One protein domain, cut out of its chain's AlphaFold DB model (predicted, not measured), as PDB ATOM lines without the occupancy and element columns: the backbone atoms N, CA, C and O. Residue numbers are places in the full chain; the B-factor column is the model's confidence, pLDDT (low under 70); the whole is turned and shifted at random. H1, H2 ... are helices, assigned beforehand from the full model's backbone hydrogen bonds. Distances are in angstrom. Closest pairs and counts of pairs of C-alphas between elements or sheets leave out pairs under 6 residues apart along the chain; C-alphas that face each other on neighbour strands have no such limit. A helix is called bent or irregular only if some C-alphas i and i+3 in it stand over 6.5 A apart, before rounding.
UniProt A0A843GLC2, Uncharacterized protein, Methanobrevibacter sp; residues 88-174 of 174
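AT A GLANCE: This is residues 88 to 174 of the 174 residues of an uncharacterized protein of Methanobrevibacter sp (UniProt A0A843GLC2). Two helices, H4 and H1, cross nearly at right angles to make the core. The kinked helix H2 packs on the later part of H1, while the shorter H3 packs on the first part of H4 and on H1. The printed part has 87 residues with four named helices, H1 to H4 in chain order, and no named strand: the class is all helix. It is compact, with a radius of gyration of the C-alphas of 12.2 A, and rounded, spanning 33 by 27 by 21 A.

HOW THE PARTS SIT: The longest helix by residues, H4, residues 154 to 172, touches H1, residues 88 to 102, about perpendicular at 81 degrees; their closest C-alphas, those of Ala 93 and Ala 165, are 4.6 A apart. H1 is the hub, touching three helices. With residues 98 to 101 alone it touches H2, residues 110 to 127, only just about perpendicular at 72 degrees; the closest C-alphas, Phe 101 and Glu 120, are 6.0 A apart. H3, residues 132 to 141, and H4 form a helical hairpin, touching at a steep tilt of 39 degrees, opposite ways; the closest C-alphas, Leu 139 and Cys 154, are 5.0 A apart. H3 also touches H1, with the C-alphas of Tyr 91 and Ala 132 closest at 5.9 A. H2 and H4 are close but not clearly touching. Every O i to N i+4 pair is within hydrogen-bond range in H1 and H3, against 10 of 14 in H2 and 13 of 15 in H4.

IN THESE COORDINATES: H4 is 24.3 A long, H2 24.5 A, H1 21.1 A and H3 14.1 A. H1 begins at C-alpha 88 (98.618, 63.402, 109.653); H4 ends at C-alpha 172 (91.003, 68.869, 96.468). H2 and H4 are irregular: C-alphas 118 and 121 are 7.5 A apart, C-alphas 167 and 170 7.6 A.

THE WHOLE: The farthest C-alphas, Ala 144 and Arg 174, are 35.9 A apart. The printed part has no cut. The link from H3 to H4, residues 142 to 153, is long. Residues 88 and 174 have pLDDT under 70.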
ATOM      1  N   ASN A  88      98.409  62.927 111.020       60.44
ATOM      2  CA  ASN A  88      98.618  63.402 109.653       60.44
ATOM      3  C   ASN A  88      97.363  63.235 108.783       60.44
ATOM      4  O   ASN A  88      97.012  64.147 108.030       60.44
ATOM      5  N   ASN A  89      96.645  62.118 108.923       73.00
ATOM      6  CA  ASN A  89      95.387  61.899 108.206       73.00
ATOM      7  C   ASN A  89      94.288  62.854 108.677       73.00
ATOM      8  O   ASN A  89      93.583  63.433 107.850       73.00
ATOM      9  N   PHE A  90      94.175  63.094 109.987       83.25
ATOM     10  CA  PHE A  90      93.207  64.056 110.506       83.25
ATOM     11  C   PHE A  90      93.560  65.496 110.118       83.25
ATOM     12  O   PHE A  90      92.671  66.285 109.806       83.25
ATOM     13  N   TYR A  91      94.846  65.853 110.090       86.69
ATOM     14  CA  TYR A  91      95.294  67.166 109.628       86.69
ATOM     15  C   TYR A  91      94.881  67.429 108.178       86.69
ATOM     16  O   TYR A  91      94.297  68.475 107.882       86.69
ATOM     17  N   LEU A  92      95.149  66.472 107.285       84.81
ATOM     18  CA  LEU A  92      94.731  66.570 105.891       84.81
ATOM     19  C   LEU A  92      93.204  66.658 105.786       84.81
ATOM     20  O   LEU A  92      92.693  67.519 105.072       84.81
ATOM     21  N   ALA A  93      92.483  65.838 106.553       86.69
ATOM     22  CA  ALA A  93      91.028  65.854 106.568       86.69
ATOM     23  C   ALA A  93      90.452  67.203 107.014       86.69
ATOM     24  O   ALA A  93      89.536  67.740 106.389       86.69
ATOM     25  N   LEU A  94      91.039  67.793 108.054       92.50
ATOM     26  CA  LEU A  94      90.671  69.110 108.550       92.50
ATOM     27  C   LEU A  94      90.933  70.200 107.505       92.50
ATOM     28  O   LEU A  94      90.110  71.099 107.346       92.50
ATOM     29  N   LYS A  95      92.054  70.113 106.779       90.88
ATOM     30  CA  LYS A  95      92.408  71.067 105.722       90.88
ATOM     31  C   LYS A  95      91.436  70.997 104.545       90.88
ATOM     32  O   LYS A  95      90.944  72.040 104.125       90.88
ATOM     33  N   ILE A  96      91.123  69.789 104.067       90.50
ATOM     34  CA  ILE A  96      90.126  69.569 103.006       90.50
ATOM     35  C   ILE A  96      88.772  70.123 103.448       90.50
ATOM     36  O   ILE A  96      88.145  70.898 102.735       90.50
ATOM     37  N   THR A  97      88.351  69.782 104.665       92.88
ATOM     38  CA  THR A  97      87.078  70.234 105.224       92.88
ATOM     39  C   THR A  97      87.009  71.760 105.321       92.88
ATOM     40  O   THR A  97      86.023  72.364 104.907       92.88
ATOM     41  N   TYR A  98      88.070  72.407 105.806       93.75
ATOM     42  CA  TYR A  98      88.155  73.865 105.861       93.75
ATOM     43  C   TYR A  98      88.087  74.514 104.474       93.75
ATOM     44  O   TYR A  98      87.411  75.531 104.312       93.75
ATOM     45  N   ASP A  99      88.743  73.929 103.470       93.56
ATOM     46  CA  ASP A  99      88.682  74.435 102.097       93.56
ATOM     47  C   ASP A  99      87.277  74.287 101.501       93.56
ATOM     48  O   ASP A  99      86.765  75.233 100.913       93.56
ATOM     49  N   ILE A 100      86.593  73.166 101.755       91.50
ATOM     50  CA  ILE A 100      85.197  72.957 101.343       91.50
ATOM     51  C   ILE A 100      84.274  74.006 101.962       91.50
ATOM     52  O   ILE A 100      83.464  74.599 101.255       91.50
ATOM     53  N   PHE A 101      84.395  74.262 103.268       91.50
ATOM     54  CA  PHE A 101      83.558  75.252 103.949       91.50
ATOM     55  C   PHE A 101      83.844  76.686 103.487       91.50
ATOM     56  O   PHE A 101      82.920  77.480 103.369       91.50
ATOM     57  N   THR A 102      85.099  77.035 103.196       88.75
ATOM     58  CA  THR A 102      85.454  78.400 102.765       88.75
ATOM     59  C   THR A 102      85.251  78.633 101.267       88.75
ATOM     60  O   THR A 102      84.916  79.742 100.855       88.75
ATOM     61  N   HIS A 103      85.380  77.590 100.448       89.19
ATOM     62  CA  HIS A 103      85.319  77.650  98.991       89.19
ATOM     63  C   HIS A 103      84.281  76.683  98.413       89.19
ATOM     64  O   HIS A 103      84.541  76.018  97.414       89.19
ATOM     65  N   THR A 104      83.083  76.631  99.003       83.38
ATOM     66  CA  THR A 104      81.989  75.724  98.584       83.38
ATOM     67  C   THR A 104      81.740  75.680  97.069       83.38
ATOM     68  O   THR A 104      81.463  74.612  96.533       83.38
ATOM     69  N   GLY A 105      81.905  76.801  96.355       82.50
ATOM     70  CA  GLY A 105      81.744  76.880  94.895       82.50
ATOM     71  C   GLY A 105      82.817  76.168  94.056       82.50
ATOM     72  O   GLY A 105      82.617  76.002  92.857       82.50
ATOM     73  N   LYS A 106      83.940  75.743  94.650       87.00
ATOM     74  CA  LYS A 106      84.980  74.945  93.970       87.00
ATOM     75  C   LYS A 106      84.654  73.454  93.916       87.00
ATOM     76  O   LYS A 106      85.279  72.727  93.150       87.00
ATOM     77  N   TYR A 107      83.704  72.999  94.726       88.56
ATOM     78  CA  TYR A 107      83.404  71.587  94.902       88.56
ATOM     79  C   TYR A 107      82.042  71.240  94.311       88.56
ATOM     80  O   TYR A 107      81.068  71.981  94.453       88.56
ATOM     81  N   ASN A 108      81.938  70.063  93.696       86.94
ATOM     82  CA  ASN A 108      80.647  69.519  93.288       86.94
ATOM     83  C   ASN A 108      79.962  68.846  94.487       86.94
ATOM     84  O   ASN A 108      80.088  67.639  94.684       86.94
ATOM     85  N   LEU A 109      79.285  69.653  95.309       83.75
ATOM     86  CA  LEU A 109      78.774  69.246  96.624       83.75
ATOM     87  C   LEU A 109      77.449  68.471  96.598       83.75
ATOM     88  O   LEU A 109      77.092  67.850  97.598       83.75
ATOM     89  N   GLY A 110      76.703  68.501  95.489       83.62
ATOM     90  CA  GLY A 110      75.438  67.776  95.332       83.62
ATOM     91  C   GLY A 110      74.516  67.851  96.562       83.62
ATOM     92  O   GLY A 110      74.194  68.929  97.060       83.62
ATOM     93  N   GLN A 111      74.113  66.685  97.073       76.06
ATOM     94  CA  GLN A 111      73.226  66.558  98.239       76.06
ATOM     95  C   GLN A 111      73.885  66.941  99.579       76.06
ATOM     96  O   GLN A 111      73.178  67.188 100.559       76.06
ATOM     97  N   ASP A 112      75.216  67.034  99.648       80.62
ATOM     98  CA  ASP A 112      75.917  67.396 100.885       80.62
ATOM     99  C   ASP A 112      75.906  68.896 101.154       80.62
ATOM    100  O   ASP A 112      76.208  69.307 102.274       80.62
ATOM    101  N   TYR A 113      75.516  69.722 100.176       78.50
ATOM    102  CA  TYR A 113      75.482  71.176 100.323       78.50
ATOM    103  C   TYR A 113      74.704  71.619 101.572       78.50
ATOM    104  O   TYR A 113      75.175  72.451 102.346       78.50
ATOM    105  N   HIS A 114      73.543  71.011 101.830       75.88
ATOM    106  CA  HIS A 114      72.729  71.333 103.005       75.88
ATOM    107  C   HIS A 114      73.389  70.916 104.322       75.88
ATOM    108  O   HIS A 114      73.315  71.654 105.303       75.88
ATOM    109  N   LYS A 115      74.071  69.763 104.346       79.56
ATOM    110  CA  LYS A 115      74.827  69.314 105.523       79.56
ATOM    111  C   LYS A 115      75.996  70.257 105.784       79.56
ATOM    112  O   LYS A 115      76.180  70.702 106.909       79.56
ATOM    113  N   ILE A 116      76.731  70.634 104.742       86.44
ATOM    114  CA  ILE A 116      77.805  71.624 104.829       86.44
ATOM    115  C   ILE A 116      77.252  72.924 105.421       86.44
ATOM    116  O   ILE A 116      77.734  73.365 106.454       86.44
ATOM    117  N   LYS A 117      76.159  73.483 104.898       84.25
ATOM    118  CA  LYS A 117      75.563  74.697 105.486       84.25
ATOM    119  C   LYS A 117      75.110  74.539 106.939       84.25
ATOM    120  O   LYS A 117      75.237  75.484 107.708       84.25
ATOM    121  N   TYR A 118      74.663  73.353 107.341       82.50
ATOM    122  CA  TYR A 118      74.328  73.067 108.737       82.50
ATOM    123  C   TYR A 118      75.556  73.065 109.671       82.50
ATOM    124  O   TYR A 118      75.480  73.573 110.788       82.50
ATOM    125  N   TYR A 119      76.691  72.511 109.230       85.50
ATOM    126  CA  TYR A 119      77.907  72.395 110.048       85.50
ATOM    127  C   TYR A 119      78.857  73.605 109.947       85.50
ATOM    128  O   TYR A 119      79.693  73.781 110.833       85.50
ATOM    129  N   GLU A 120      78.736  74.427 108.900       90.06
ATOM    130  CA  GLU A 120      79.692  75.474 108.501       90.06
ATOM    131  C   GLU A 120      80.031  76.446 109.630       90.06
ATOM    132  O   GLU A 120      81.193  76.566 110.016       90.06
ATOM    133  N   GLU A 121      79.029  77.113 110.202       90.06
ATOM    134  CA  GLU A 121      79.263  78.137 111.222       90.06
ATOM    135  C   GLU A 121      79.901  77.544 112.486       90.06
ATOM    136  O   GLU A 121      80.885  78.073 113.012       90.06
ATOM    137  N   ALA A 122      79.372  76.416 112.960       91.31
ATOM    138  CA  ALA A 122      79.878  75.738 114.146       91.31
ATOM    139  C   ALA A 122      81.317  75.246 113.944       91.31
ATOM    140  O   ALA A 122      82.152  75.414 114.834       91.31
ATOM    141  N   PHE A 123      81.619  74.683 112.772       94.81
ATOM    142  CA  PHE A 123      82.964  74.251 112.416       94.81
ATOM    143  C   PHE A 123      83.928  75.437 112.354       94.81
ATOM    144  O   PHE A 123      84.937  75.432 113.056       94.81
ATOM    145  N   LEU A 124      83.615  76.474 111.569       94.75
ATOM    146  CA  LEU A 124      84.503  77.621 111.364       94.75
ATOM    147  C   LEU A 124      84.786  78.362 112.677       94.75
ATOM    148  O   LEU A 124      85.941  78.686 112.962       94.75
ATOM    149  N   ASN A 125      83.771  78.558 113.522       94.00
ATOM    150  CA  ASN A 125      83.948  79.138 114.853       94.00
ATOM    151  C   ASN A 125      84.788  78.239 115.768       94.00
ATOM    152  O   ASN A 125      85.630  78.727 116.527       94.00
ATOM    153  N   PHE A 126      84.587  76.922 115.692       95.00
ATOM    154  CA  PHE A 126      85.352  75.973 116.482       95.00
ATOM    155  C   PHE A 126      86.823  75.925 116.064       95.00
ATOM    156  O   PHE A 126      87.682  75.933 116.938       95.00
ATOM    157  N   VAL A 127      87.157  75.936 114.775       94.31
ATOM    158  CA  VAL A 127      88.557  75.825 114.330       94.31
ATOM    159  C   VAL A 127      89.316  77.153 114.362       94.31
ATOM    160  O   VAL A 127      90.549  77.155 114.364       94.31
ATOM    161  N   LYS A 128      88.611  78.290 114.434       92.56
ATOM    162  CA  LYS A 128      89.210  79.633 114.444       92.56
ATOM    163  C   LYS A 128      90.288  79.771 115.524       92.56
ATOM    164  O   LYS A 128      90.019  79.629 116.718       92.56
ATOM    165  N   GLY A 129      91.510  80.072 115.081       88.38
ATOM    166  CA  GLY A 129      92.670  80.303 115.948       88.38
ATOM    167  C   GLY A 129      93.202  79.060 116.672       88.38
ATOM    168  O   GLY A 129      94.041  79.206 117.556       88.38
ATOM    169  N   LYS A 130      92.731  77.851 116.334       92.12
ATOM    170  CA  LYS A 130      93.183  76.597 116.955       92.12
ATOM    171  C   LYS A 130      94.111  75.825 116.022       92.12
ATOM    172  O   LYS A 130      93.956  75.853 114.804       92.12
ATOM    173  N   ARG A 131      95.073  75.094 116.594       88.88
ATOM    174  CA  ARG A 131      95.916  74.169 115.822       88.88
ATOM    175  C   ARG A 131      95.159  72.863 115.598       88.88
ATOM    176  O   ARG A 131      94.414  72.424 116.471       88.88
ATOM    177  N   ALA A 132      95.424  72.193 114.481       85.56
ATOM    178  CA  ALA A 132      94.764  70.935 114.129       85.56
ATOM    179  C   ALA A 132      94.880  69.845 115.206       85.56
ATOM    180  O   ALA A 132      93.904  69.157 115.488       85.56
ATOM    181  N   LYS A 133      96.041  69.734 115.866       83.19
ATOM    182  CA  LYS A 133      96.230  68.794 116.979       83.19
ATOM    183  C   LYS A 133      95.319  69.092 118.173       83.19
ATOM    184  O   LYS A 133      94.768  68.174 118.766       83.19
ATOM    185  N   ASP A 134      95.119  70.373 118.488       89.62
ATOM    186  CA  ASP A 134      94.277  70.795 119.610       89.62
ATOM    187  C   ASP A 134      92.795  70.560 119.268       89.62
ATOM    188  O   ASP A 134      92.010  70.175 120.127       89.62
ATOM    189  N   ILE A 135      92.430  70.729 117.991       92.06
ATOM    190  CA  ILE A 135      91.104  70.412 117.446       92.06
ATOM    191  C   ILE A 135      90.826  68.907 117.549       92.06
ATOM    192  O   ILE A 135      89.812  68.524 118.125       92.06
ATOM    193  N   ASN A 136      91.724  68.056 117.038       87.69
ATOM    194  CA  ASN A 136      91.552  66.599 117.081       87.69
ATOM    195  C   ASN A 136      91.440  66.103 118.524       87.69
ATOM    196  O   ASN A 136      90.507  65.384 118.871       87.69
ATOM    197  N   LYS A 137      92.358  66.562 119.384       88.38
ATOM    198  CA  LYS A 137      92.356  66.230 120.805       88.38
ATOM    199  C   LYS A 137      91.046  66.636 121.470       88.38
ATOM    200  O   LYS A 137      90.457  65.824 122.170       88.38
ATOM    201  N   TYR A 138      90.557  67.849 121.218       94.06
ATOM    202  CA  TYR A 138      89.292  68.300 121.791       94.06
ATOM    203  C   TYR A 138      88.114  67.422 121.354       94.06
ATOM    204  O   TYR A 138      87.295  67.049 122.190       94.06
ATOM    205  N   LEU A 139      88.031  67.085 120.064       91.19
ATOM    206  CA  LEU A 139      86.948  66.260 119.525       91.19
ATOM    207  C   LEU A 139      86.942  64.840 120.109       91.19
ATOM    208  O   LEU A 139      85.865  64.288 120.313       91.19
ATOM    209  N   ILE A 140      88.122  64.278 120.387       86.44
ATOM    210  CA  ILE A 140      88.286  62.963 121.024       86.44
ATOM    211  C   ILE A 140      87.955  63.047 122.518       86.44
ATOM    212  O   ILE A 140      87.105  62.309 123.006       86.44
ATOM    213  N   ASP A 141      88.575  63.983 123.240       90.25
ATOM    214  CA  ASP A 141      88.410  64.121 124.692       90.25
ATOM    215  C   ASP A 141      86.954  64.464 125.079       90.25
ATOM    216  O   ASP A 141      86.522  64.179 126.193       90.25
ATOM    217  N   ASN A 142      86.187  65.067 124.161       92.56
ATOM    218  CA  ASN A 142      84.804  65.492 124.377       92.56
ATOM    219  C   ASN A 142      83.812  64.766 123.457       92.56
ATOM    220  O   ASN A 142      82.773  65.338 123.137       92.56
ATOM    221  N   GLU A 143      84.101  63.535 123.018       82.81
ATOM    222  CA  GLU A 143      83.296  62.792 122.030       82.81
ATOM    223  C   GLU A 143      81.789  62.747 122.372       82.81
ATOM    224  O   GLU A 143      80.938  62.962 121.502       82.81
ATOM    225  N   ALA A 144      81.448  62.535 123.647       81.69
ATOM    226  CA  ALA A 144      80.066  62.500 124.136       81.69
ATOM    227  C   ALA A 144      79.414  63.892 124.290       81.69
ATOM    228  O   ALA A 144      78.201  63.994 124.460       81.69
ATOM    229  N   GLY A 145      80.208  64.963 124.243       86.31
ATOM    230  CA  GLY A 145      79.775  66.347 124.415       86.31
ATOM    231  C   GLY A 145      79.506  67.079 123.101       86.31
ATOM    232  O   GLY A 145      79.556  66.507 122.011       86.31
ATOM    233  N   ASN A 146      79.227  68.377 123.211       92.06
ATOM    234  CA  ASN A 146      79.014  69.264 122.069       92.06
ATOM    235  C   ASN A 146      80.193  70.213 121.869       92.06
ATOM    236  O   ASN A 146      80.920  70.535 122.811       92.06
ATOM    237  N   LEU A 147      80.341  70.704 120.639       92.56
ATOM    238  CA  LEU A 147      81.253  71.792 120.330       92.56
ATOM    239  C   LEU A 147      80.917  73.032 121.173       92.56
ATOM    240  O   LEU A 147      79.741  73.301 121.446       92.56
ATOM    241  N   PRO A 148      81.920  73.848 121.543       91.88
ATOM    242  CA  PRO A 148      81.684  75.078 122.281       91.88
ATOM    243  C   PRO A 148      80.654  75.963 121.578       91.88
ATOM    244  O   PRO A 148      80.822  76.302 120.407       91.88
ATOM    245  N   ARG A 149      79.622  76.382 122.322       88.19
ATOM    246  CA  ARG A 149      78.562  77.293 121.843       88.19
ATOM    247  C   ARG A 149      77.762  76.754 120.647       88.19
ATOM    248  O   ARG A 149      77.211  77.533 119.880       88.19
ATOM    249  N   SER A 150      77.683  75.436 120.495       90.69
ATOM    250  CA  SER A 150      76.897  74.773 119.456       90.69
ATOM    251  C   SER A 150      76.163  73.562 120.037       90.69
ATOM    252  O   SER A 150      76.577  72.992 121.044       90.69
ATOM    253  N   SER A 151      75.067  73.155 119.397       85.75
ATOM    254  CA  SER A 151      74.380  71.886 119.669       85.75
ATOM    255  C   SER A 151      74.993  70.705 118.908       85.75
ATOM    256  O   SER A 151      74.523  69.575 119.035       85.75
ATOM    257  N   ILE A 152      76.032  70.947 118.103       83.44
ATOM    258  CA  ILE A 152      76.688  69.905 117.321       83.44
ATOM    259  C   ILE A 152      77.591  69.073 118.224       83.44
ATOM    260  O   ILE A 152      78.553  69.575 118.799       83.44
ATOM    261  N   ASN A 153      77.303  67.778 118.288       91.19
ATOM    262  CA  ASN A 153      78.114  66.810 119.013       91.19
ATOM    263  C   ASN A 153      79.530  66.668 118.409       91.19
ATOM    264  O   ASN A 153      79.701  66.652 117.185       91.19
ATOM    265  N   CYS A 154      80.540  66.528 119.271       84.50
ATOM    266  CA  CYS A 154      81.948  66.422 118.881       84.50
ATOM    267  C   CYS A 154      82.234  65.188 118.019       84.50
ATOM    268  O   CYS A 154      82.909  65.316 116.997       84.50
ATOM    269  N   LYS A 155      81.680  64.016 118.367       81.88
ATOM    270  CA  LYS A 155      81.792  62.804 117.540       81.88
ATOM    271  C   LYS A 155      81.240  63.043 116.142       81.88
ATOM    272  O   LYS A 155      81.918  62.779 115.156       81.88
ATOM    273  N   LYS A 156      80.034  63.616 116.055       77.19
ATOM    274  CA  LYS A 156      79.385  63.925 114.772       77.19
ATOM    275  C   LYS A 156      80.214  64.893 113.932       77.19
ATOM    276  O   LYS A 156      80.360  64.668 112.737       77.19
ATOM    277  N   MET A 157      80.787  65.933 114.540       91.12
ATOM    278  CA  MET A 157      81.681  66.849 113.826       91.12
ATOM    279  C   MET A 157      82.941  66.132 113.330       91.12
ATOM    280  O   MET A 157      83.332  66.302 112.179       91.12
ATOM    281  N   ARG A 158      83.573  65.314 114.180       88.00
ATOM    282  CA  ARG A 158      84.776  64.558 113.816       88.00
ATOM    283  C   ARG A 158      84.515  63.616 112.643       88.00
ATOM    284  O   ARG A 158      85.287  63.630 111.689       88.00
ATOM    285  N   ASN A 159      83.421  62.858 112.683       79.75
ATOM    286  CA  ASN A 159      83.037  61.965 111.590       79.75
ATOM    287  C   ASN A 159      82.728  62.759 110.317       79.75
ATOM    288  O   ASN A 159      83.175  62.376 109.244       79.75
ATOM    289  N   PHE A 160      82.062  63.913 110.428       84.19
ATOM    290  CA  PHE A 160      81.775  64.754 109.265       84.19
ATOM    291  C   PHE A 160      83.045  65.305 108.593       84.19
ATOM    292  O   PHE A 160      83.126  65.322 107.367       84.19
ATOM    293  N   ILE A 161      84.064  65.687 109.373       89.12
ATOM    294  CA  ILE A 161      85.385  66.094 108.853       89.12
ATOM    295  C   ILE A 161      86.038  64.950 108.063       89.12
ATOM    296  O   ILE A 161      86.560  65.158 106.968       89.12
ATOM    297  N   ILE A 162      86.010  63.734 108.612       83.81
ATOM    298  CA  ILE A 162      86.605  62.551 107.973       83.81
ATOM    299  C   ILE A 162      85.845  62.198 106.687       83.81
ATOM    300  O   ILE A 162      86.467  62.018 105.642       83.81
ATOM    301  N   TYR A 163      84.513  62.197 106.745       82.38
ATOM    302  CA  TYR A 163      83.633  61.963 105.603       82.38
ATOM    303  C   TYR A 163      83.919  62.921 104.442       82.38
ATOM    304  O   TYR A 163      84.138  62.491 103.308       82.38
ATOM    305  N   LEU A 164      83.950  64.231 104.720       84.00
ATOM    306  CA  LEU A 164      84.217  65.237 103.693       84.00
ATOM    307  C   LEU A 164      85.604  65.045 103.081       84.00
ATOM    308  O   LEU A 164      85.763  65.141 101.865       84.00
ATOM    309  N   ALA A 165      86.599  64.722 103.903       84.56
ATOM    310  CA  ALA A 165      87.934  64.433 103.416       84.56
ATOM    311  C   ALA A 165      87.950  63.239 102.462       84.56
ATOM    312  O   ALA A 165      88.459  63.371 101.357       84.56
ATOM    313  N   GLN A 166      87.358  62.106 102.839       78.00
ATOM    314  CA  GLN A 166      87.327  60.906 101.999       78.00
ATOM    315  C   GLN A 166      86.592  61.155 100.679       78.00
ATOM    316  O   GLN A 166      87.116  60.846  99.609       78.00
ATOM    317  N   LYS A 167      85.414  61.785 100.740       82.06
ATOM    318  CA  LYS A 167      84.564  62.001  99.566       82.06
ATOM    319  C   LYS A 167      85.136  63.016  98.576       82.06
ATOM    320  O   LYS A 167      84.982  62.855  97.367       82.06
ATOM    321  N   TYR A 168      85.790  64.067  99.073       85.00
ATOM    322  CA  TYR A 168      86.217  65.202  98.250       85.00
ATOM    323  C   TYR A 168      87.737  65.307  98.064       85.00
ATOM    324  O   TYR A 168      88.187  66.205  97.351       85.00
ATOM    325  N   LYS A 169      88.540  64.379  98.612       83.25
ATOM    326  CA  LYS A 169      90.004  64.340  98.429       83.25
ATOM    327  C   LYS A 169      90.414  64.455  96.962       83.25
ATOM    328  O   LYS A 169      91.225  65.306  96.621       83.25
ATOM    329  N   GLY A 170      89.790  63.669  96.084       79.62
ATOM    330  CA  GLY A 170      90.104  63.680  94.653       79.62
ATOM    331  C   GLY A 170      89.730  64.976  93.923       79.62
ATOM    332  O   GLY A 170      90.229  65.204  92.828       79.62
ATOM    333  N   GLN A 171      88.860  65.819  94.495       86.44
ATOM    334  CA  GLN A 171      88.592  67.171  93.984       86.44
ATOM    335  C   GLN A 171      89.578  68.195  94.560       86.44
ATOM    336  O   GLN A 171      89.939  69.133  93.866       86.44
ATOM    337  N   TYR A 172      90.026  68.004  95.802       84.94
ATOM    338  CA  TYR A 172      91.003  68.869  96.468       84.94
ATOM    339  C   TYR A 172      92.437  68.712  95.924       84.94
ATOM    340  O   TYR A 172      93.212  69.661  95.962       84.94
ATOM    341  N   GLU A 173      92.806  67.525  95.436       79.06
ATOM    342  CA  GLU A 173      94.144  67.237  94.886       79.06
ATOM    343  C   GLU A 173      94.308  67.609  93.396       79.06
ATOM    344  O   GLU A 173      95.385  67.398  92.839       79.06
ATOM    345  N   ARG A 174      93.257  68.135  92.751       67.81
ATOM    346  CA  ARG A 174      93.260  68.590  91.348       67.81
ATOM    347  C   ARG A 174      93.609  70.067  91.236       67.81
ATOM    348  O   ARG A 174      94.317  70.403  90.263       67.81
TER     349      ARG A 174